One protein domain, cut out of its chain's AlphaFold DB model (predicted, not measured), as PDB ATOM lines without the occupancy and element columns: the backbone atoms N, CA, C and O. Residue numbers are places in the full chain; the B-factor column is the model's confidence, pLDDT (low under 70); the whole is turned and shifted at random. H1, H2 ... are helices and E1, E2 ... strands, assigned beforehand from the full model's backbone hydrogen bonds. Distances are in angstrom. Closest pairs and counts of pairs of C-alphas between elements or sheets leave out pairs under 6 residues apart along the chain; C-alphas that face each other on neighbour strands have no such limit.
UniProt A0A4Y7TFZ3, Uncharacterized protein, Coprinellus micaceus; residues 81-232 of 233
ATOM      1  N   LEU A  81     145.474 108.881  37.228       91.00
ATOM      2  CA  LEU A  81     146.178 108.035  36.249       91.00
ATOM      3  C   LEU A  81     146.164 108.586  34.811       91.00
ATOM      4  O   LEU A  81     146.901 108.110  33.949       91.00
ATOM      5  N   LEU A  82     145.326 109.580  34.520       88.94
ATOM      6  CA  LEU A  82     145.301 110.291  33.239       88.94
ATOM      7  C   LEU A  82     146.013 111.647  33.303       88.94
ATOM      8  O   LEU A  82     146.301 112.232  32.257       88.94
ATOM      9  N   GLN A  83     146.295 112.157  34.503       88.00
ATOM     10  CA  GLN A  83     146.934 113.455  34.693       88.00
ATOM     11  C   GLN A  83     148.393 113.414  34.254       88.00
ATOM     12  O   GLN A  83     149.154 112.534  34.657       88.00
ATOM     13  N   GLY A  84     148.777 114.375  33.412       80.81
ATOM     14  CA  GLY A  84     150.147 114.496  32.913       80.81
ATOM     15  C   GLY A  84     150.635 113.316  32.068       80.81
ATOM     16  O   GLY A  84     151.806 113.298  31.713       80.81
ATOM     17  N   ARG A  85     149.767 112.351  31.723       80.06
ATOM     18  CA  ARG A  85     150.193 111.109  31.074       80.06
ATOM     19  C   ARG A  85     150.834 111.373  29.707       80.06
ATOM     20  O   ARG A  85     150.250 112.037  28.842       80.06
ATOM     21  N   MET A  86     152.009 110.785  29.516       80.19
ATOM     22  CA  MET A  86     152.743 110.770  28.255       80.19
ATOM     23  C   MET A  86     152.191 109.691  27.318       80.19
ATOM     24  O   MET A  86     151.718 108.651  27.760       80.19
ATOM     25  N   GLU A  87     152.236 109.932  26.012       75.81
ATOM     26  CA  GLU A  87     151.820 108.975  24.985       75.81
ATOM     27  C   GLU A  87     152.849 108.965  23.862       75.81
ATOM     28  O   GLU A  87     153.345 110.026  23.481       75.81
ATOM     29  N   GLN A  88     153.103 107.802  23.262       76.31
ATOM     30  CA  GLN A  88     153.855 107.752  22.007       76.31
ATOM     31  C   GLN A  88     153.075 108.505  20.917       76.31
ATOM     32  O   GLN A  88     151.841 108.400  20.825       76.31
ATOM     33  N   ASP A  89     153.760 109.294  20.099       74.50
ATOM     34  CA  ASP A  89     153.224 109.869  18.865       74.50
ATOM     35  C   ASP A  89     153.323 108.866  17.696       74.50
ATOM     36  O   ASP A  89     153.318 107.651  17.916       74.50
ATOM     37  N   GLU A  90     153.228 109.330  16.451       72.12
ATOM     38  CA  GLU A  90     153.385 108.463  15.270       72.12
ATOM     39  C   GLU A  90     154.854 108.083  15.033       72.12
ATOM     40  O   GLU A  90     155.116 106.978  14.566       72.12
ATOM     41  N   ASP A  91     155.787 108.926  15.479       73.19
ATOM     42  CA  ASP A  91     157.238 108.730  15.389       73.19
ATOM     43  C   ASP A  91     157.811 107.948  16.589       73.19
ATOM     44  O   ASP A  91     159.024 107.773  16.715       73.19
ATOM     45  N   GLY A  92     156.950 107.491  17.506       70.31
ATOM     46  CA  GLY A  92     157.336 106.754  18.711       70.31
ATOM     47  C   GLY A  92     157.885 107.626  19.845       70.31
ATOM     48  O   GLY A  92     158.287 107.090  20.877       70.31
ATOM     49  N   ARG A  93     157.875 108.958  19.713       76.75
ATOM     50  CA  ARG A  93     158.326 109.875  20.766       76.75
ATOM     51  C   ARG A  93     157.242 110.045  21.820       76.75
ATOM     52  O   ARG A  93     156.063 110.222  21.509       76.75
ATOM     53  N   PHE A  94     157.641 110.041  23.086       74.31
ATOM     54  CA  PHE A  94     156.721 110.304  24.186       74.31
ATOM     55  C   PHE A  94     156.415 111.799  24.269       74.31
ATOM     56  O   PHE A  94     157.283 112.620  24.554       74.31
ATOM     57  N   THR A  95     155.155 112.153  24.038       71.75
ATOM     58  CA  THR A  95     154.652 113.528  24.107       71.75
ATOM     59  C   THR A  95     153.527 113.620  25.132       71.75
ATOM     60  O   THR A  95     152.701 112.711  25.259       71.75
ATOM     61  N   ARG A  96     153.465 114.727  25.883       66.75
ATOM     62  CA  ARG A  96     152.349 114.973  26.807       66.75
ATOM     63  C   ARG A  96     151.097 115.225  25.976       66.75
ATOM     64  O   ARG A  96     151.002 116.237  25.282       66.75
ATOM     65  N   LYS A  97     150.129 114.303  26.025       64.81
ATOM     66  CA  LYS A  97     148.902 114.416  25.224       64.81
ATOM     67  C   LYS A  97     147.700 114.849  26.043       64.81
ATOM     68  O   LYS A  97     147.313 114.230  27.032       64.81
ATOM     69  N   VAL A  98     147.042 115.866  25.506       58.09
ATOM     70  CA  VAL A  98     145.788 116.441  25.993       58.09
ATOM     71  C   VAL A  98     144.647 115.401  25.997       58.09
ATOM     72  O   VAL A  98     144.646 114.525  25.130       58.09
ATOM     73  N   PRO A  99     143.666 115.456  26.927       60.47
ATOM     74  CA  PRO A  99     142.557 114.508  27.068       60.47
ATOM     75  C   PRO A  99     141.778 114.157  25.810       60.47
ATOM     76  O   PRO A  99     141.283 113.037  25.717       60.47
ATOM     77  N   VAL A 100     141.706 115.066  24.838       64.62
ATOM     78  CA  VAL A 100     140.944 114.899  23.594       64.62
ATOM     79  C   VAL A 100     141.755 114.128  22.545       64.62
ATOM     80  O   VAL A 100     142.068 114.634  21.472       64.62
ATOM     81  N   PHE A 101     142.144 112.897  22.870       70.12
ATOM     82  CA  PHE A 101     142.805 111.984  21.938       70.12
ATOM     83  C   PHE A 101     142.250 110.573  22.114       70.12
ATOM     84  O   PHE A 101     142.094 110.100  23.243       70.12
ATOM     85  N   LEU A 102     141.976 109.883  21.001       77.50
ATOM     86  CA  LEU A 102     141.597 108.474  21.045       77.50
ATOM     87  C   LEU A 102     142.774 107.664  21.589       77.50
ATOM     88  O   LEU A 102     143.791 107.487  20.918       77.50
ATOM     89  N   ARG A 103     142.638 107.167  22.816       85.06
ATOM     90  CA  ARG A 103     143.716 106.447  23.494       85.06
ATOM     91  C   ARG A 103     143.949 105.078  22.859       85.06
ATOM     92  O   ARG A 103     142.997 104.380  22.517       85.06
ATOM     93  N   HIS A 104     145.211 104.673  22.718       88.25
ATOM     94  CA  HIS A 104     145.592 103.408  22.073       88.25
ATOM     95  C   HIS A 104     145.073 102.185  22.825       88.25
ATOM     96  O   HIS A 104     144.699 101.212  22.181       88.25
ATOM     97  N   TYR A 105     144.945 102.243  24.153       90.06
ATOM     98  CA  TYR A 105     144.347 101.144  24.918       90.06
ATOM     99  C   TYR A 105     142.876 100.881  24.560       90.06
ATOM    100  O   TYR A 105     142.383  99.774  24.761       90.06
ATOM    101  N   LEU A 106     142.171 101.852  23.964       92.44
ATOM    102  CA  LEU A 106     140.818 101.647  23.438       92.44
ATOM    103  C   LEU A 106     140.811 100.863  22.116       92.44
ATOM    104  O   LEU A 106     139.752 100.434  21.667       92.44
ATOM    105  N   LYS A 107     141.981 100.638  21.508       92.62
ATOM    106  CA  LYS A 107     142.160  99.815  20.305       92.62
ATOM    107  C   LYS A 107     142.546  98.365  20.618       92.62
ATOM    108  O   LYS A 107     142.691  97.576  19.690       92.62
ATOM    109  N   VAL A 108     142.701  97.994  21.895       95.88
ATOM    110  CA  VAL A 108     142.936  96.596  22.296       95.88
ATOM    111  C   VAL A 108     141.808  95.729  21.746       95.88
ATOM    112  O   VAL A 108     140.639  96.008  22.015       95.88
ATOM    113  N   ALA A 109     142.152  94.691  20.979       97.00
ATOM    114  CA  ALA A 109     141.186  93.895  20.224       97.00
ATOM    115  C   ALA A 109     140.167  93.192  21.134       97.00
ATOM    116  O   ALA A 109     138.961  93.290  20.909       97.00
ATOM    117  N   ASN A 110     140.643  92.541  22.202       98.00
ATOM    118  CA  ASN A 110     139.779  91.837  23.144       98.00
ATOM    119  C   ASN A 110     138.923  92.838  23.957       98.00
ATOM    120  O   ASN A 110     139.481  93.639  24.718       98.00
ATOM    121  N   PRO A 111     137.579  92.789  23.850       97.69
ATOM    122  CA  PRO A 111     136.700  93.708  24.569       97.69
ATOM    123  C   PRO A 111     136.807  93.622  26.092       97.69
ATOM    124  O   PRO A 111     136.784  94.660  26.748       97.69
ATOM    125  N   ALA A 112     136.963  92.425  26.659       98.12
ATOM    126  CA  ALA A 112     137.034  92.240  28.105       98.12
ATOM    127  C   ALA A 112     138.315  92.854  28.690       98.12
ATOM    128  O   ALA A 112     138.261  93.565  29.692       98.12
ATOM    129  N   HIS A 113     139.448  92.666  28.006       98.25
ATOM    130  CA  HIS A 113     140.732  93.262  28.392       98.25
ATOM    131  C   HIS A 113     140.677  94.791  28.313       98.25
ATOM    132  O   HIS A 113     141.063  95.499  29.244       98.25
ATOM    133  N   ARG A 114     140.126  95.313  27.207       97.50
ATOM    134  CA  ARG A 114     139.937  96.752  26.997       97.50
ATOM    135  C   ARG A 114     139.072  97.380  28.089       97.50
ATOM    136  O   ARG A 114     139.404  98.457  28.587       97.50
ATOM    137  N   VAL A 115     137.969  96.725  28.458       97.62
ATOM    138  CA  VAL A 115     137.066  97.194  29.519       97.62
ATOM    139  C   VAL A 115     137.766  97.170  30.875       97.62
ATOM    140  O   VAL A 115     137.718  98.181  31.569       97.62
ATOM    141  N   ALA A 116     138.457  96.082  31.226       97.75
ATOM    142  CA  ALA A 116     139.164  95.969  32.501       97.75
ATOM    143  C   ALA A 116     140.212  97.081  32.675       97.75
ATOM    144  O   ALA A 116     140.197  97.801  33.675       97.75
ATOM    145  N   LEU A 117     141.058  97.304  31.665       97.75
ATOM    146  CA  LEU A 117     142.047  98.382  31.698       97.75
ATOM    147  C   LEU A 117     141.390  99.770  31.767       97.75
ATOM    148  O   LEU A 117     141.812 100.622  32.548       97.75
ATOM    149  N   SER A 118     140.320  99.997  30.999       95.81
ATOM    150  CA  SER A 118     139.597 101.277  31.028       95.81
ATOM    151  C   SER A 118     138.947 101.538  32.390       95.81
ATOM    152  O   SER A 118     138.968 102.671  32.865       95.81
ATOM    153  N   GLN A 119     138.409 100.506  33.047       96.06
ATOM    154  CA  GLN A 119     137.886 100.609  34.410       96.06
ATOM    155  C   GLN A 119     138.984 100.978  35.403       96.06
ATOM    156  O   GLN A 119     138.734 101.776  36.300       96.06
ATOM    157  N   VAL A 120     140.200 100.459  35.241       96.75
ATOM    158  CA  VAL A 120     141.310 100.868  36.101       96.75
ATOM    159  C   VAL A 120     141.651 102.350  35.907       96.75
ATOM    160  O   VAL A 120     141.638 103.120  36.864       96.75
ATOM    161  N   LEU A 121     141.845 102.782  34.662       94.12
ATOM    162  CA  LEU A 121     142.275 104.149  34.340       94.12
ATOM    163  C   LEU A 121     141.229 105.231  34.637       94.12
ATOM    164  O   LEU A 121     141.581 106.372  34.925       94.12
ATOM    165  N   LEU A 122     139.944 104.890  34.535       93.25
ATOM    166  CA  LEU A 122     138.822 105.812  34.740       93.25
ATOM    167  C   LEU A 122     138.196 105.676  36.134       93.25
ATOM    168  O   LEU A 122     137.063 106.113  36.350       93.25
ATOM    169  N   SER A 123     138.897 105.022  37.064       94.25
ATOM    170  CA  SER A 123     138.402 104.675  38.400       94.25
ATOM    171  C   SER A 123     137.136 103.812  38.412       94.25
ATOM    172  O   SER A 123     136.514 103.654  39.449       94.25
ATOM    173  N   GLY A 124     136.697 103.226  37.301       94.19
ATOM    174  CA  GLY A 124     135.553 102.306  37.243       94.19
ATOM    175  C   GLY A 124     135.746 100.979  37.997       94.19
ATOM    176  O   GLY A 124     134.787 100.227  38.136       94.19
ATOM    177  N   HIS A 125     136.953 100.695  38.483       94.19
ATOM    178  CA  HIS A 125     137.303  99.488  39.228       94.19
ATOM    179  C   HIS A 125     136.650  99.409  40.622       94.19
ATOM    180  O   HIS A 125     136.185 100.404  41.183       94.19
ATOM    181  N   LYS A 126     136.685  98.214  41.224       94.44
ATOM    182  CA  LYS A 126     136.122  97.927  42.556       94.44
ATOM    183  C   LYS A 126     137.161  97.877  43.683       94.44
ATOM    184  O   LYS A 126     136.849  97.395  44.771       94.44
ATOM    185  N   TYR A 127     138.386  98.360  43.449       95.69
ATOM    186  CA  TYR A 127     139.381  98.472  44.519       95.69
ATOM    187  C   TYR A 127     138.898  99.348  45.687       95.69
ATOM    188  O   TYR A 127     138.127 100.289  45.465       95.69
ATOM    189  N   ALA A 128     139.355  99.069  46.911       94.56
ATOM    190  CA  ALA A 128     138.878  99.720  48.135       94.56
ATOM    191  C   ALA A 128     139.007 101.250  48.089       94.56
ATOM    192  O   ALA A 128     138.111 101.944  48.570       94.56
ATOM    193  N   ILE A 129     140.041 101.784  47.423       94.56
ATOM    194  CA  ILE A 129     140.220 103.226  47.180       94.56
ATOM    195  C   ILE A 129     138.974 103.903  46.580       94.56
ATOM    196  O   ILE A 129     138.662 105.038  46.948       94.56
ATOM    197  N   GLU A 130     138.243 103.210  45.699       93.56
ATOM    198  CA  GLU A 130     137.018 103.700  45.060       93.56
ATOM    199  C   GLU A 130     135.752 103.094  45.668       93.56
ATOM    200  O   GLU A 130     134.752 103.802  45.791       93.56
ATOM    201  N   ALA A 131     135.778 101.832  46.102       91.75
ATOM    202  CA  ALA A 131     134.636 101.210  46.771       91.75
ATOM    203  C   ALA A 131     134.286 101.947  48.077       91.75
ATOM    204  O   ALA A 131     133.134 102.324  48.265       91.75
ATOM    205  N   GLY A 132     135.277 102.279  48.912       89.81
ATOM    206  CA  GLY A 132     135.083 103.073  50.133       89.81
ATOM    207  C   GLY A 132     134.754 104.550  49.881       89.81
ATOM    208  O   GLY A 132     134.299 105.247  50.782       89.81
ATOM    209  N   ARG A 133     134.947 105.040  48.646       88.25
ATOM    210  CA  ARG A 133     134.485 106.371  48.217       88.25
ATOM    211  C   ARG A 133     133.001 106.360  47.821       88.25
ATOM    212  O   ARG A 133     132.334 107.375  47.984       88.25
ATOM    213  N   ARG A 134     132.520 105.259  47.226       86.81
ATOM    214  CA  ARG A 134     131.156 105.098  46.668       86.81
ATOM    215  C   ARG A 134     130.181 104.393  47.601       86.81
ATOM    216  O   ARG A 134     128.992 104.364  47.301       86.81
ATOM    217  N   GLY A 135     130.702 103.759  48.646       81.44
ATOM    218  CA  GLY A 135     129.915 103.038  49.630       81.44
ATOM    219  C   GLY A 135     128.886 103.931  50.315       81.44
ATOM    220  O   GLY A 135     128.922 105.156  50.211       81.44
ATOM    221  N   LYS A 136     127.962 103.280  51.025       81.25
ATOM    222  CA  LYS A 136     126.926 103.955  51.815       81.25
ATOM    223  C   LYS A 136     127.539 104.919  52.833       81.25
ATOM    224  O   LYS A 136     127.052 106.036  52.977       81.25
ATOM    225  N   ASP A 137     128.625 104.482  53.460       87.69
ATOM    226  CA  ASP A 137     129.394 105.261  54.417       87.69
ATOM    227  C   ASP A 137     130.732 105.653  53.788       87.69
ATOM    228  O   ASP A 137     131.414 104.836  53.161       87.69
ATOM    229  N   HIS A 138     131.099 106.925  53.935       90.06
ATOM    230  CA  HIS A 138     132.388 107.418  53.472       90.06
ATOM    231  C   HIS A 138     133.506 106.854  54.351       90.06
ATOM    232  O   HIS A 138     133.538 107.111  55.551       90.06
ATOM    233  N   ILE A 139     134.453 106.142  53.740       91.75
ATOM    234  CA  ILE A 139     135.653 105.642  54.420       91.75
ATOM    235  C   ILE A 139     136.806 106.601  54.113       91.75
ATOM    236  O   ILE A 139     137.008 106.935  52.941       91.75
ATOM    237  N   ALA A 140     137.570 107.042  55.117       93.06
ATOM    238  CA  ALA A 140     138.757 107.877  54.900       93.06
ATOM    239  C   ALA A 140     139.777 107.151  54.003       93.06
ATOM    240  O   ALA A 140     139.744 105.930  53.877       93.06
ATOM    241  N   ARG A 141     140.641 107.876  53.285       92.50
ATOM    242  CA  ARG A 141     141.495 107.259  52.249       92.50
ATOM    243  C   ARG A 141     142.440 106.217  52.847       92.50
ATOM    244  O   ARG A 141     142.597 105.146  52.271       92.50
ATOM    245  N   GLU A 142     143.052 106.574  53.960       93.88
ATOM    246  CA  GLU A 142     143.971 105.798  54.781       93.88
ATOM    247  C   GLU A 142     143.352 104.484  55.280       93.88
ATOM    248  O   GLU A 142     144.037 103.466  55.311       93.88
ATOM    249  N   ASP A 143     142.042 104.476  55.532       94.19
ATOM    250  CA  ASP A 143     141.303 103.307  56.021       94.19
ATOM    251  C   ASP A 143     140.824 102.377  54.892       94.19
ATOM    252  O   ASP A 143     140.305 101.289  55.142       94.19
ATOM    253  N   ARG A 144     140.994 102.768  53.619       94.62
ATOM    254  CA  ARG A 144     140.645 101.939  52.447       94.62
ATOM    255  C   ARG A 144     141.746 100.920  52.162       94.62
ATOM    256  O   ARG A 144     142.332 100.908  51.076       94.62
ATOM    257  N   THR A 145     142.050 100.098  53.156       96.31
ATOM    258  CA  THR A 145     143.154  99.144  53.126       96.31
ATOM    259  C   THR A 145     142.936  98.035  52.096       96.31
ATOM    260  O   THR A 145     141.815  97.685  51.717       96.31
ATOM    261  N   CYS A 146     144.045  97.498  51.600       97.00
ATOM    262  CA  CYS A 146     144.098  96.373  50.685       97.00
ATOM    263  C   CYS A 146     143.498  95.143  51.342       97.00
ATOM    264  O   CYS A 146     144.017  94.638  52.330       97.00
ATOM    265  N   ARG A 147     142.429  94.616  50.750       95.75
ATOM    266  CA  ARG A 147     141.711  93.443  51.254       95.75
ATOM    267  C   ARG A 147     142.506  92.144  51.109       95.75
ATOM    268  O   ARG A 147     142.084  91.125  51.636       95.75
ATOM    269  N   ILE A 148     143.644  92.182  50.410       96.19
ATOM    270  CA  ILE A 148     144.570  91.050  50.292       96.19
ATOM    271  C   ILE A 148     145.647  91.098  51.384       96.19
ATOM    272  O   ILE A 148     145.870  90.100  52.058       96.19
ATOM    273  N   CYS A 149     146.337  92.233  51.564       96.12
ATOM    274  CA  CYS A 149     147.494  92.323  52.470       96.12
ATOM    275  C   CYS A 149     147.228  93.063  53.790       96.12
ATOM    276  O   CYS A 149     148.001  92.916  54.732       96.12
ATOM    277  N   GLY A 150     146.187  93.895  53.856       95.31
ATOM    278  CA  GLY A 150     145.826  94.709  55.017       95.31
ATOM    279  C   GLY A 150     146.789  95.851  55.370       95.31
ATOM    280  O   GLY A 150     146.519  96.562  56.332       95.31
ATOM    281  N   SER A 151     147.894  96.047  54.639       93.06
ATOM    282  CA  SER A 151     149.003  96.916  55.076       93.06
ATOM    283  C   SER A 151     149.132  98.258  54.350       93.06
ATOM    284  O   SER A 151     149.845  99.138  54.824       93.06
ATOM    285  N   ALA A 152     148.461  98.436  53.213       95.62
ATOM    286  CA  ALA A 152     148.492  99.663  52.418       95.62
ATOM    287  C   ALA A 152     147.110  99.963  51.831       95.62
ATOM    288  O   ALA A 152     146.240  99.093  51.823       95.62
ATOM    289  N   VAL A 153     146.897 101.176  51.316       96.38
ATOM    290  CA  VAL A 153     145.656 101.535  50.608       96.38
ATOM    291  C   VAL A 153     145.496 100.661  49.361       96.38
ATOM    292  O   VAL A 153     146.439 100.489  48.593       96.38
ATOM    293  N   GLU A 154     144.292 100.133  49.118       96.69
ATOM    294  CA  GLU A 154     144.003  99.327  47.927       96.69
ATOM    295  C   GLU A 154     143.857 100.206  46.680       96.69
ATOM    296  O   GLU A 154     142.748 100.490  46.214       96.69
ATOM    297  N   SER A 155     144.980 100.680  46.153       96.38
ATOM    298  CA  SER A 155     145.047 101.379  44.874       96.38
ATOM    299  C   SER A 155     145.406 100.421  43.727       96.38
ATOM    300  O   SER A 155     145.926  99.328  43.981       96.38
ATOM    301  N   PRO A 156     145.136 100.794  42.462       97.06
ATOM    302  CA  PRO A 156     145.600 100.026  41.314       97.06
ATOM    303  C   PRO A 156     147.103  99.740  41.349       97.06
ATOM    304  O   PRO A 156     147.496  98.603  41.130       97.06
ATOM    305  N   GLU A 157     147.922 100.737  41.682       96.06
ATOM    306  CA  GLU A 157     149.382 100.628  41.755       96.06
ATOM    307  C   GLU A 157     149.798  99.607  42.806       96.06
ATOM    308  O   GLU A 157     150.586  98.712  42.516       96.06
ATOM    309  N   HIS A 158     149.196  99.686  43.998       96.69
ATOM    310  CA  HIS A 158     149.477  98.738  45.060       96.69
ATOM    311  C   HIS A 158     149.139  97.310  44.622       96.69
ATOM    312  O   HIS A 158     149.977  96.416  44.705       96.69
ATOM    313  N   VAL A 159     147.928  97.077  44.106       97.06
ATOM    314  CA  VAL A 159     147.498  95.734  43.686       97.06
ATOM    315  C   VAL A 159     148.354  95.222  42.520       97.06
ATOM    316  O   VAL A 159     148.794  94.073  42.529       97.06
ATOM    317  N   TRP A 160     148.617  96.062  41.521       96.75
ATOM    318  CA  TRP A 160     149.290  95.649  40.294       96.75
ATOM    319  C   TRP A 160     150.796  95.480  40.481       96.75
ATOM    320  O   TRP A 160     151.384  94.559  39.921       96.75
ATOM    321  N   LEU A 161     151.438  96.350  41.257       95.31
ATOM    322  CA  LEU A 161     152.892  96.511  41.222       95.31
ATOM    323  C   LEU A 161     153.582  96.182  42.553       95.31
ATOM    324  O   LEU A 161     154.745  95.787  42.527       95.31
ATOM    325  N   GLU A 162     152.884  96.245  43.693       95.88
ATOM    326  CA  GLU A 162     153.528  96.152  45.017       95.88
ATOM    327  C   GLU A 162     153.033  94.990  45.892       95.88
ATOM    328  O   GLU A 162     153.807  94.402  46.645       95.88
ATOM    329  N   CYS A 163     151.748  94.640  45.828       96.69
ATOM    330  CA  CYS A 163     151.117  93.714  46.763       96.69
ATOM    331  C   CYS A 163     151.690  92.299  46.622       96.69
ATOM    332  O   CYS A 163     151.481  91.632  45.610       96.69
ATOM    333  N   ASN A 164     152.382  91.823  47.658       95.81
ATOM    334  CA  ASN A 164     153.034  90.510  47.666       95.81
ATOM    335  C   ASN A 164     152.336  89.502  48.592       95.81
ATOM    336  O   ASN A 164     152.864  88.426  48.842       95.81
ATOM    337  N   ALA A 165     151.142  89.810  49.103       94.94
ATOM    338  CA  ALA A 165     150.453  88.929  50.048       94.94
ATOM    339  C   ALA A 165     149.860  87.659  49.404       94.94
ATOM    340  O   ALA A 165     149.659  86.669  50.100       94.94
ATOM    341  N   ALA A 166     149.626  87.651  48.086       96.06
ATOM    342  CA  ALA A 166     149.104  86.490  47.366       96.06
ATOM    343  C   ALA A 166     150.075  86.011  46.276       96.06
ATOM    344  O   ALA A 166     150.442  86.773  45.381       96.06
ATOM    345  N   ALA A 167     150.435  84.725  46.312       96.94
ATOM    346  CA  ALA A 167     151.351  84.125  45.339       96.94
ATOM    347  C   ALA A 167     150.812  84.179  43.897       96.94
ATOM    348  O   ALA A 167     151.585  84.336  42.959       96.94
ATOM    349  N   GLU A 168     149.494  84.071  43.703       96.81
ATOM    350  CA  GLU A 168     148.869  84.180  42.376       96.81
ATOM    351  C   GLU A 168     149.047  85.586  41.781       96.81
ATOM    352  O   GLU A 168     149.427  85.718  40.622       96.81
ATOM    353  N   LEU A 169     148.880  86.635  42.593       96.19
ATOM    354  CA  LEU A 169     149.074  88.022  42.165       96.19
ATOM    355  C   LEU A 169     150.537  88.316  41.800       96.19
ATOM    356  O   LEU A 169     150.795  89.009  40.816       96.19
ATOM    357  N   GLN A 170     151.485  87.748  42.555       97.25
ATOM    358  CA  GLN A 170     152.912  87.825  42.234       97.25
ATOM    359  C   GLN A 170     153.212  87.167  40.881       97.25
ATOM    360  O   GLN A 170     153.816  87.806  40.024       97.25
ATOM    361  N   ARG A 171     152.710  85.947  40.638       98.00
ATOM    362  CA  ARG A 171     152.888  85.257  39.347       98.00
ATOM    363  C   ARG A 171     152.316  86.059  38.183       98.00
ATOM    364  O   ARG A 171     152.999  86.242  37.184       98.00
ATOM    365  N   LEU A 172     151.100  86.598  38.325       98.00
ATOM    366  CA  LEU A 172     150.497  87.444  37.288       98.00
ATOM    367  C   LEU A 172     151.383  88.658  36.968       98.00
ATOM    368  O   LEU A 172     151.513  89.035  35.803       98.00
ATOM    369  N   ARG A 173     151.989  89.279  37.991       97.25
ATOM    370  CA  ARG A 173     152.903  90.418  37.821       97.25
ATOM    371  C   ARG A 173     154.200  90.001  37.133       97.25
ATOM    372  O   ARG A 173     154.644  90.706  36.232       97.25
ATOM    373  N   GLU A 174     154.794  88.882  37.534       97.19
ATOM    374  CA  GLU A 174     156.015  88.338  36.930       97.19
ATOM    375  C   GLU A 174     155.809  87.968  35.459       97.19
ATOM    376  O   GLU A 174     156.642  88.308  34.617       97.19
ATOM    377  N   ASP A 175     154.687  87.325  35.133       97.50
ATOM    378  CA  ASP A 175     154.323  86.972  33.761       97.50
ATOM    379  C   ASP A 175     154.105  88.229  32.914       97.50
ATOM    380  O   ASP A 175     154.650  88.349  31.818       97.50
ATOM    381  N   MET A 176     153.369  89.215  33.441       97.00
ATOM    382  CA  MET A 176     153.189  90.505  32.771       97.00
ATOM    383  C   MET A 176     154.529  91.211  32.543       97.00
ATOM    384  O   MET A 176     154.793  91.651  31.426       97.00
ATOM    385  N   ALA A 177     155.399  91.276  33.552       95.44
ATOM    386  CA  ALA A 177     156.701  91.926  33.441       95.44
ATOM    387  C   ALA A 177     157.611  91.234  32.414       95.44
ATOM    388  O   ALA A 177     158.311  91.912  31.659       95.44
ATOM    389  N   ARG A 178     157.584  89.897  32.357       96.75
ATOM    390  CA  ARG A 178     158.335  89.100  31.379       96.75
ATOM    391  C   ARG A 178     157.855  89.352  29.954       96.75
ATOM    392  O   ARG A 178     158.674  89.551  29.062       96.75
ATOM    393  N   ASP A 179     156.544  89.371  29.750       96.31
ATOM    394  CA  ASP A 179     155.958  89.587  28.429       96.31
ATOM    395  C   ASP A 179     156.125  91.037  27.963       96.31
ATOM    396  O   ASP A 179     156.398  91.291  26.796       96.31
ATOM    397  N   VAL A 180     156.033  92.011  28.872       95.19
ATOM    398  CA  VAL A 180     156.369  93.408  28.560       95.19
ATOM    399  C   VAL A 180     157.837  93.511  28.143       95.19
ATOM    400  O   VAL A 180     158.128  94.114  27.116       95.19
ATOM    401  N   ALA A 181     158.756  92.875  28.874       95.06
ATOM    402  CA  ALA A 181     160.180  92.898  28.541       95.06
ATOM    403  C   ALA A 181     160.515  92.218  27.200       95.06
ATOM    404  O   ALA A 181     161.521  92.566  26.591       95.06
ATOM    405  N   SER A 182     159.702  91.261  26.738       96.00
ATOM    406  CA  SER A 182     159.898  90.609  25.436       96.00
ATOM    407  C   SER A 182     159.269  91.374  24.267       96.00
ATOM    408  O   SER A 182     159.741  91.254  23.137       96.00
ATOM    409  N   LEU A 183     158.220  92.162  24.524       95.56
ATOM    410  CA  LEU A 183     157.515  92.964  23.518       95.56
ATOM    411  C   LEU A 183     158.111  94.364  23.329       95.56
ATOM    412  O   LEU A 183     157.946  94.959  22.264       95.56
ATOM    413  N   CYS A 184     158.750  94.906  24.362       93.94
ATOM    414  CA  CYS A 184     159.273  96.265  24.372       93.94
ATOM    415  C   CYS A 184     160.767  96.310  24.046       93.94
ATOM    416  O   CYS A 184     161.528  95.380  24.306       93.94
ATOM    417  N   THR A 185     161.205  97.442  23.506       92.88
ATOM    418  CA  THR A 185     162.630  97.727  23.317       92.88
ATOM    419  C   THR A 185     163.337  97.946  24.666       92.88
ATOM    420  O   THR A 185     162.682  98.302  25.654       92.88
ATOM    421  N   PRO A 186     164.675  97.799  24.737       91.81
ATOM    422  CA  PRO A 186     165.430  98.110  25.952       91.81
ATOM    423  C   PRO A 186     165.180  99.536  26.464       91.81
ATOM    424  O   PRO A 186     164.924  99.714  27.650       91.81
ATOM    425  N   ALA A 187     165.132 100.523  25.562       90.69
ATOM    426  CA  ALA A 187     164.861 101.919  25.905       90.69
ATOM    427  C   ALA A 187     163.455 102.126  26.501       90.69
ATOM    428  O   ALA A 187     163.297 102.869  27.463       90.69
ATOM    429  N   GLU A 188     162.427 101.446  25.979       91.50
ATOM    430  CA  GLU A 188     161.080 101.483  26.571       91.50
ATOM    431  C   GLU A 188     161.052 100.845  27.967       91.50
ATOM    432  O   GLU A 188     160.386 101.354  28.869       91.50
ATOM    433  N   CYS A 189     161.783  99.744  28.162       91.38
ATOM    434  CA  CYS A 189     161.882  99.081  29.462       91.38
ATOM    435  C   CYS A 189     162.619  99.939  30.499       91.38
ATOM    436  O   CYS A 189     162.232  99.947  31.667       91.38
ATOM    437  N   GLU A 190     163.680 100.632  30.084       90.69
ATOM    438  CA  GLU A 190     164.407 101.597  30.912       90.69
ATOM    439  C   GLU A 190     163.511 102.779  31.277       90.69
ATOM    440  O   GLU A 190     163.393 103.091  32.457       90.69
ATOM    441  N   TRP A 191     162.791 103.344  30.303       89.31
ATOM    442  CA  TRP A 191     161.867 104.457  30.517       89.31
ATOM    443  C   TRP A 191     160.783 104.144  31.557       89.31
ATOM    444  O   TRP A 191     160.529 104.939  32.459       89.31
ATOM    445  N   VAL A 192     160.168 102.955  31.500       89.31
ATOM    446  CA  VAL A 192     159.176 102.532  32.511       89.31
ATOM    447  C   VAL A 192     159.774 102.460  33.917       89.31
ATOM    448  O   VAL A 192     159.062 102.699  34.890       89.31
ATOM    449  N   ARG A 193     161.063 102.126  34.027       87.75
ATOM    450  CA  ARG A 193     161.783 101.935  35.295       87.75
ATOM    451  C   ARG A 193     162.575 103.166  35.733       87.75
ATOM    452  O   ARG A 193     163.345 103.062  36.687       87.75
ATOM    453  N   GLU A 194     162.423 104.300  35.052       86.62
ATOM    454  CA  GLU A 194     163.109 105.532  35.432       86.62
ATOM    455  C   GLU A 194     162.785 105.894  36.897       86.62
ATOM    456  O   GLU A 194     161.612 105.936  37.278       86.62
ATOM    457  N   PRO A 195     163.810 106.153  37.731       79.38
ATOM    458  CA  PRO A 195     163.651 106.352  39.174       79.38
ATOM    459  C   PRO A 195     163.144 107.753  39.552       79.38
ATOM    460  O   PRO A 195     163.078 108.089  40.730       79.38
ATOM    461  N   ASP A 196     162.841 108.595  38.567       78.12
ATOM    462  CA  ASP A 196     162.393 109.980  38.737       78.12
ATOM    463  C   ASP A 196     160.895 110.104  39.079       78.12
ATOM    464  O   ASP A 196     160.426 111.198  39.397       78.12
ATOM    465  N   GLY A 197     160.152 108.997  39.024       69.94
ATOM    466  CA  GLY A 197     158.717 108.934  39.282       69.94
ATOM    467  C   GLY A 197     158.360 108.044  40.470       69.94
ATOM    468  O   GLY A 197     159.103 107.139  40.849       69.94
ATOM    469  N   ASP A 198     157.188 108.290  41.052       88.69
ATOM    470  CA  ASP A 198     156.582 107.372  42.012       88.69
ATOM    471  C   ASP A 198     155.935 106.164  41.296       88.69
ATOM    472  O   ASP A 198     155.950 106.029  40.068       88.69
ATOM    473  N   ILE A 199     155.329 105.266  42.075       91.62
ATOM    474  CA  ILE A 199     154.659 104.073  41.543       91.62
ATOM    475  C   ILE A 199     153.484 104.412  40.604       91.62
ATOM    476  O   ILE A 199     153.153 103.639  39.700       91.62
ATOM    477  N   VAL A 200     152.875 105.590  40.778       92.75
ATOM    478  CA  VAL A 200     151.807 106.092  39.909       92.75
ATOM    479  C   VAL A 200     152.376 106.421  38.533       92.75
ATOM    480  O   VAL A 200     151.787 106.040  37.518       92.75
ATOM    481  N   GLU A 201     153.526 107.091  38.475       91.12
ATOM    482  CA  GLU A 201     154.169 107.418  37.204       91.12
ATOM    483  C   GLU A 201     154.678 106.163  36.484       91.12
ATOM    484  O   GLU A 201     154.458 106.017  35.280       91.12
ATOM    485  N   MET A 202     155.225 105.188  37.215       92.44
ATOM    486  CA  MET A 202     155.561 103.872  36.654       92.44
ATOM    487  C   MET A 202     154.335 103.201  36.009       92.44
ATOM    488  O   MET A 202     154.413 102.699  34.883       92.44
ATOM    489  N   MET A 203     153.174 103.226  36.674       93.75
ATOM    490  CA  MET A 203     151.934 102.673  36.120       93.75
ATOM    491  C   MET A 203     151.468 103.425  34.863       93.75
ATOM    492  O   MET A 203     151.050 102.802  33.883       93.75
ATOM    493  N   LYS A 204     151.555 104.760  34.854       92.19
ATOM    494  CA  LYS A 204     151.225 105.577  33.675       92.19
ATOM    495  C   LYS A 204     152.125 105.250  32.487       92.19
ATOM    496  O   LYS A 204     151.610 105.087  31.379       92.19
ATOM    497  N   ARG A 205     153.434 105.122  32.720       91.25
ATOM    498  CA  ARG A 205     154.432 104.747  31.710       91.25
ATOM    499  C   ARG A 205     154.143 103.363  31.136       91.25
ATOM    500  O   ARG A 205     154.062 103.216  29.920       91.25
ATOM    501  N   LEU A 206     153.855 102.379  31.990       92.94
ATOM    502  CA  LEU A 206     153.481 101.026  31.564       92.94
ATOM    503  C   LEU A 206     152.276 101.031  30.607       92.94
ATOM    504  O   LEU A 206     152.277 100.347  29.587       92.94
ATOM    505  N   VAL A 207     151.251 101.832  30.906       92.94
ATOM    506  CA  VAL A 207     150.045 101.953  30.067       92.94
ATOM    507  C   VAL A 207     150.298 102.761  28.788       92.94
ATOM    508  O   VAL A 207     149.594 102.571  27.794       92.94
ATOM    509  N   ALA A 208     151.285 103.655  28.775       90.88
ATOM    510  CA  ALA A 208     151.642 104.459  27.608       90.88
ATOM    511  C   ALA A 208     152.358 103.657  26.505       90.88
ATOM    512  O   ALA A 208     152.363 104.083  25.347       90.88
ATOM    513  N   LEU A 209     152.929 102.494  26.835       90.75
ATOM    514  CA  LEU A 209     153.619 101.633  25.875       90.75
ATOM    515  C   LEU A 209     152.636 100.974  24.905       90.75
ATOM    516  O   LEU A 209     151.835 100.117  25.280       90.75
ATOM    517  N   ARG A 210     152.709 101.342  23.622       90.44
ATOM    518  CA  ARG A 210     151.857 100.739  22.584       90.44
ATOM    519  C   ARG A 210     152.243  99.294  22.288       90.44
ATOM    520  O   ARG A 210     151.356  98.487  22.020       90.44
ATOM    521  N   SER A 211     153.535  98.986  22.356       91.12
ATOM    522  CA  SER A 211     154.121  97.668  22.085       91.12
ATOM    523  C   SER A 211     153.546  96.572  22.988       91.12
ATOM    524  O   SER A 211     153.261  95.472  22.520       91.12
ATOM    525  N   SER A 212     153.277  96.886  24.258       94.56
ATOM    526  CA  SER A 212     152.799  95.919  25.252       94.56
ATOM    527  C   SER A 212     151.360  96.146  25.731       94.56
ATOM    528  O   SER A 212     150.869  95.386  26.567       94.56
ATOM    529  N   ILE A 213     150.624  97.123  25.180       95.38
ATOM    530  CA  ILE A 213     149.310  97.515  25.720       95.38
ATOM    531  C   ILE A 213     148.292  96.373  25.763       95.38
ATOM    532  O   ILE A 213     147.516  96.262  26.712       95.38
ATOM    533  N   SER A 214     148.303  95.490  24.761       96.94
ATOM    534  CA  SER A 214     147.424  94.317  24.725       96.94
ATOM    535  C   SER A 214     147.699  93.375  25.895       96.94
ATOM    536  O   SER A 214     146.760  92.812  26.460       96.94
ATOM    537  N   ARG A 215     148.972  93.246  26.292       97.50
ATOM    538  CA  ARG A 215     149.385  92.418  27.421       97.50
ATOM    539  C   ARG A 215     149.060  93.076  28.757       97.50
ATOM    540  O   ARG A 215     148.511  92.412  29.630       97.50
ATOM    541  N   VAL A 216     149.295  94.381  28.889       97.50
ATOM    542  CA  VAL A 216     148.889  95.158  30.075       97.50
ATOM    543  C   VAL A 216     147.369  95.093  30.275       97.50
ATOM    544  O   VAL A 216     146.888  94.926  31.392       97.50
ATOM    545  N   ALA A 217     146.590  95.153  29.192       98.25
ATOM    546  CA  ALA A 217     145.137  95.028  29.254       98.25
ATOM    547  C   ALA A 217     144.668  93.616  29.642       98.25
ATOM    548  O   ALA A 217     143.677  93.474  30.356       98.25
ATOM    549  N   GLN A 218     145.371  92.574  29.189       98.38
ATOM    550  CA  GLN A 218     145.118  91.207  29.644       98.38
ATOM    551  C   GLN A 218     145.421  91.063  31.138       98.38
ATOM    552  O   GLN A 218     144.582  90.567  31.880       98.38
ATOM    553  N   TYR A 219     146.566  91.575  31.591       98.38
ATOM    554  CA  TYR A 219     146.929  91.584  33.005       98.38
ATOM    555  C   TYR A 219     145.866  92.285  33.866       98.38
ATOM    556  O   TYR A 219     145.436  91.743  34.881       98.38
ATOM    557  N   ALA A 220     145.356  93.436  33.415       98.38
ATOM    558  CA  ALA A 220     144.253  94.137  34.072       98.38
ATOM    559  C   ALA A 220     143.015  93.244  34.265       98.38
ATOM    560  O   ALA A 220     142.373  93.272  35.316       98.38
ATOM    561  N   PHE A 221     142.676  92.459  33.242       98.44
ATOM    562  CA  PHE A 221     141.553  91.527  33.269       98.44
ATOM    563  C   PHE A 221     141.805  90.337  34.199       98.44
ATOM    564  O   PHE A 221     140.926  89.987  34.986       98.44
ATOM    565  N   ASP A 222     143.001  89.754  34.166       98.31
ATOM    566  CA  ASP A 222     143.359  88.618  35.018       98.31
ATOM    567  C   ASP A 222     143.385  89.023  36.502       98.31
ATOM    568  O   ASP A 222     142.787  88.346  37.339       98.31
ATOM    569  N   VAL A 223     143.952  90.194  36.824       97.88
ATOM    570  CA  VAL A 223     143.893  90.776  38.177       97.88
ATOM    571  C   VAL A 223     142.451  91.051  38.594       97.88
ATOM    572  O   VAL A 223     142.077  90.773  39.731       97.88
ATOM    573  N   ALA A 224     141.615  91.575  37.695       97.25
ATOM    574  CA  ALA A 224     140.203  91.802  37.988       97.25
ATOM    575  C   ALA A 224     139.467  90.499  38.341       97.25
ATOM    576  O   ALA A 224     138.675  90.471  39.285       97.25
ATOM    577  N   ARG A 225     139.756  89.402  37.632       97.12
ATOM    578  CA  ARG A 225     139.195  88.078  37.940       97.12
ATOM    579  C   ARG A 225     139.702  87.524  39.265       97.12
ATOM    580  O   ARG A 225     138.897  87.014  40.041       97.12
ATOM    581  N   PHE A 226     141.003  87.645  39.522       96.69
ATOM    582  CA  PHE A 226     141.609  87.255  40.793       96.69
ATOM    583  C   PHE A 226     140.936  87.987  41.960       96.69
ATOM    584  O   PHE A 226     140.421  87.363  42.883       96.69
ATOM    585  N   MET A 227     140.830  89.311  41.877       96.00
ATOM    586  CA  MET A 227     140.226  90.114  42.936       96.00
ATOM    587  C   MET A 227     138.734  89.812  43.117       96.00
ATOM    588  O   MET A 227     138.255  89.738  44.244       96.00
ATOM    589  N   ALA A 228     137.992  89.565  42.034       94.31
ATOM    590  CA  ALA A 228     136.592  89.165  42.146       94.31
ATOM    591  C   ALA A 228     136.409  87.838  42.904       94.31
ATOM    592  O   ALA A 228     135.434  87.692  43.640       94.31
ATOM    593  N   LYS A 229     137.353  86.902  42.750       94.44
ATOM    594  CA  LYS A 229     137.374  85.619  43.460       94.44
ATOM    595  C   LYS A 229     137.753  85.777  44.936       94.44
ATOM    596  O   LYS A 229     137.081  85.203  45.784       94.44
ATOM    597  N   GLU A 230     138.799  86.544  45.234       91.56
ATOM    598  CA  GLU A 230     139.367  86.617  46.589       91.56
ATOM    599  C   GLU A 230     138.627  87.587  47.521       91.56
ATOM    600  O   GLU A 230     138.509  87.323  48.713       91.56
ATOM    601  N   VAL A 231     138.115  88.711  47.003       87.00
ATOM    602  CA  VAL A 231     137.565  89.800  47.840       87.00
ATOM    603  C   VAL A 231     136.106  90.145  47.531       87.00
ATOM    604  O   VAL A 231     135.634  91.208  47.932       87.00
ATOM    605  N   GLN A 232     135.405  89.250  46.822       71.94
ATOM    606  CA  GLN A 232     133.966  89.306  46.512       71.94
ATOM    607  C   GLN A 232     133.497  90.672  45.988       71.94
ATOM    608  O   GLN A 232     132.779  91.419  46.649       71.94
TER     609      GLN A 232
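What this domain is: This is residues 81 to 232 of the 233 residues of an uncharacterized protein of Coprinellus micaceus (UniProt A0A4Y7TFZ3). Two long helices, H5 and H8, lie side by side and run opposite ways, with H2 crossing H8 and the short helix H4 packing crosswise on H5; H7 packs on H4 and H6 and meets H8 only at the corner by their link. A small hairpin, E1 and E2, sits at one end by H7; at the other end lie H3 and the long unnamed stretch of residues 135 to 155. The printed part has 152 residues, with two strands, E1 and E2, in one antiparallel sheet, followed by eight named helices, H1 to H8. Its class is mostly helix; it is compact, with a radius of gyration of the C-alphas of 15.4 A and spans of 47 by 33 by 33 A.

Where its parts are: Find C-alpha 86 at (152.743, 110.770, 28.255), where E1 begins; it covers residues 86 to 88, and E2 covers 94 to 96. Read on to H1, residues 104 to 107, and H2, 111 to 121, 15.3 A long. H3 is residues 128 to 134, and H4 is 156 to 162. H5, residues 167 to 183, begins at C-alpha 167 at (151.351, 84.125, 45.339) and is 24.3 A long. H6 is residues 186 to 192, and H7, 199 to 208, is 14.3 A long. H8, residues 213 to 230, runs 25.6 A to C-alpha 230 at (139.367, 86.617, 46.589).

How they stand to each other: Start at the hub, H8, which touches H1, H2, H5 and H7. H5 and H8 touch at a shallow tilt of 5 degrees, opposite ways; their closest C-alphas, Met 176 and Tyr 219, are 6.4 A apart. H2 and H8 touch, about perpendicular at 81 degrees, closest at the C-alphas of His 113 and Ala 217, 4.8 A. H1 touches H8 at residues 213 to 217 alone, closest at the C-alphas of Tyr 105 and Ile 213, 6.2 A. H7 and H8 touch only at the corner, with C-alphas 207 and 213 closest at 6.3 A. H4 touches H7, the C-alphas of Glu 157 and Val 200 being closest at 6.3 A. H6 touches H7 at a steep tilt of 48 degrees, opposite ways, with C-alphas 192 and 205 closest at 5.3 A. In the hairpin E1 and E2, look for N 87 and O 95, 2.9 A apart and within hydrogen-bond range. The closest C-alphas of E1 and H7, Glu 87 and Ala 208, are 5.2 A apart. H3 touches no helix. Each O i to N i+4 pair is within hydrogen-bond range in H2, H4, H5, H6, H7 and H8; H3 has 2 of 3, and H1 is too short for one.

The domain as a whole: The two C-alphas farthest apart, Asp 91 and Asp 137, are 48.1 A apart. The printed part has no cut, and the link from H3 to H4, 21 residues, is long. Mean pLDDT of the printed part is 90.8; look for values under 70 at residues 96 to 100 and 197.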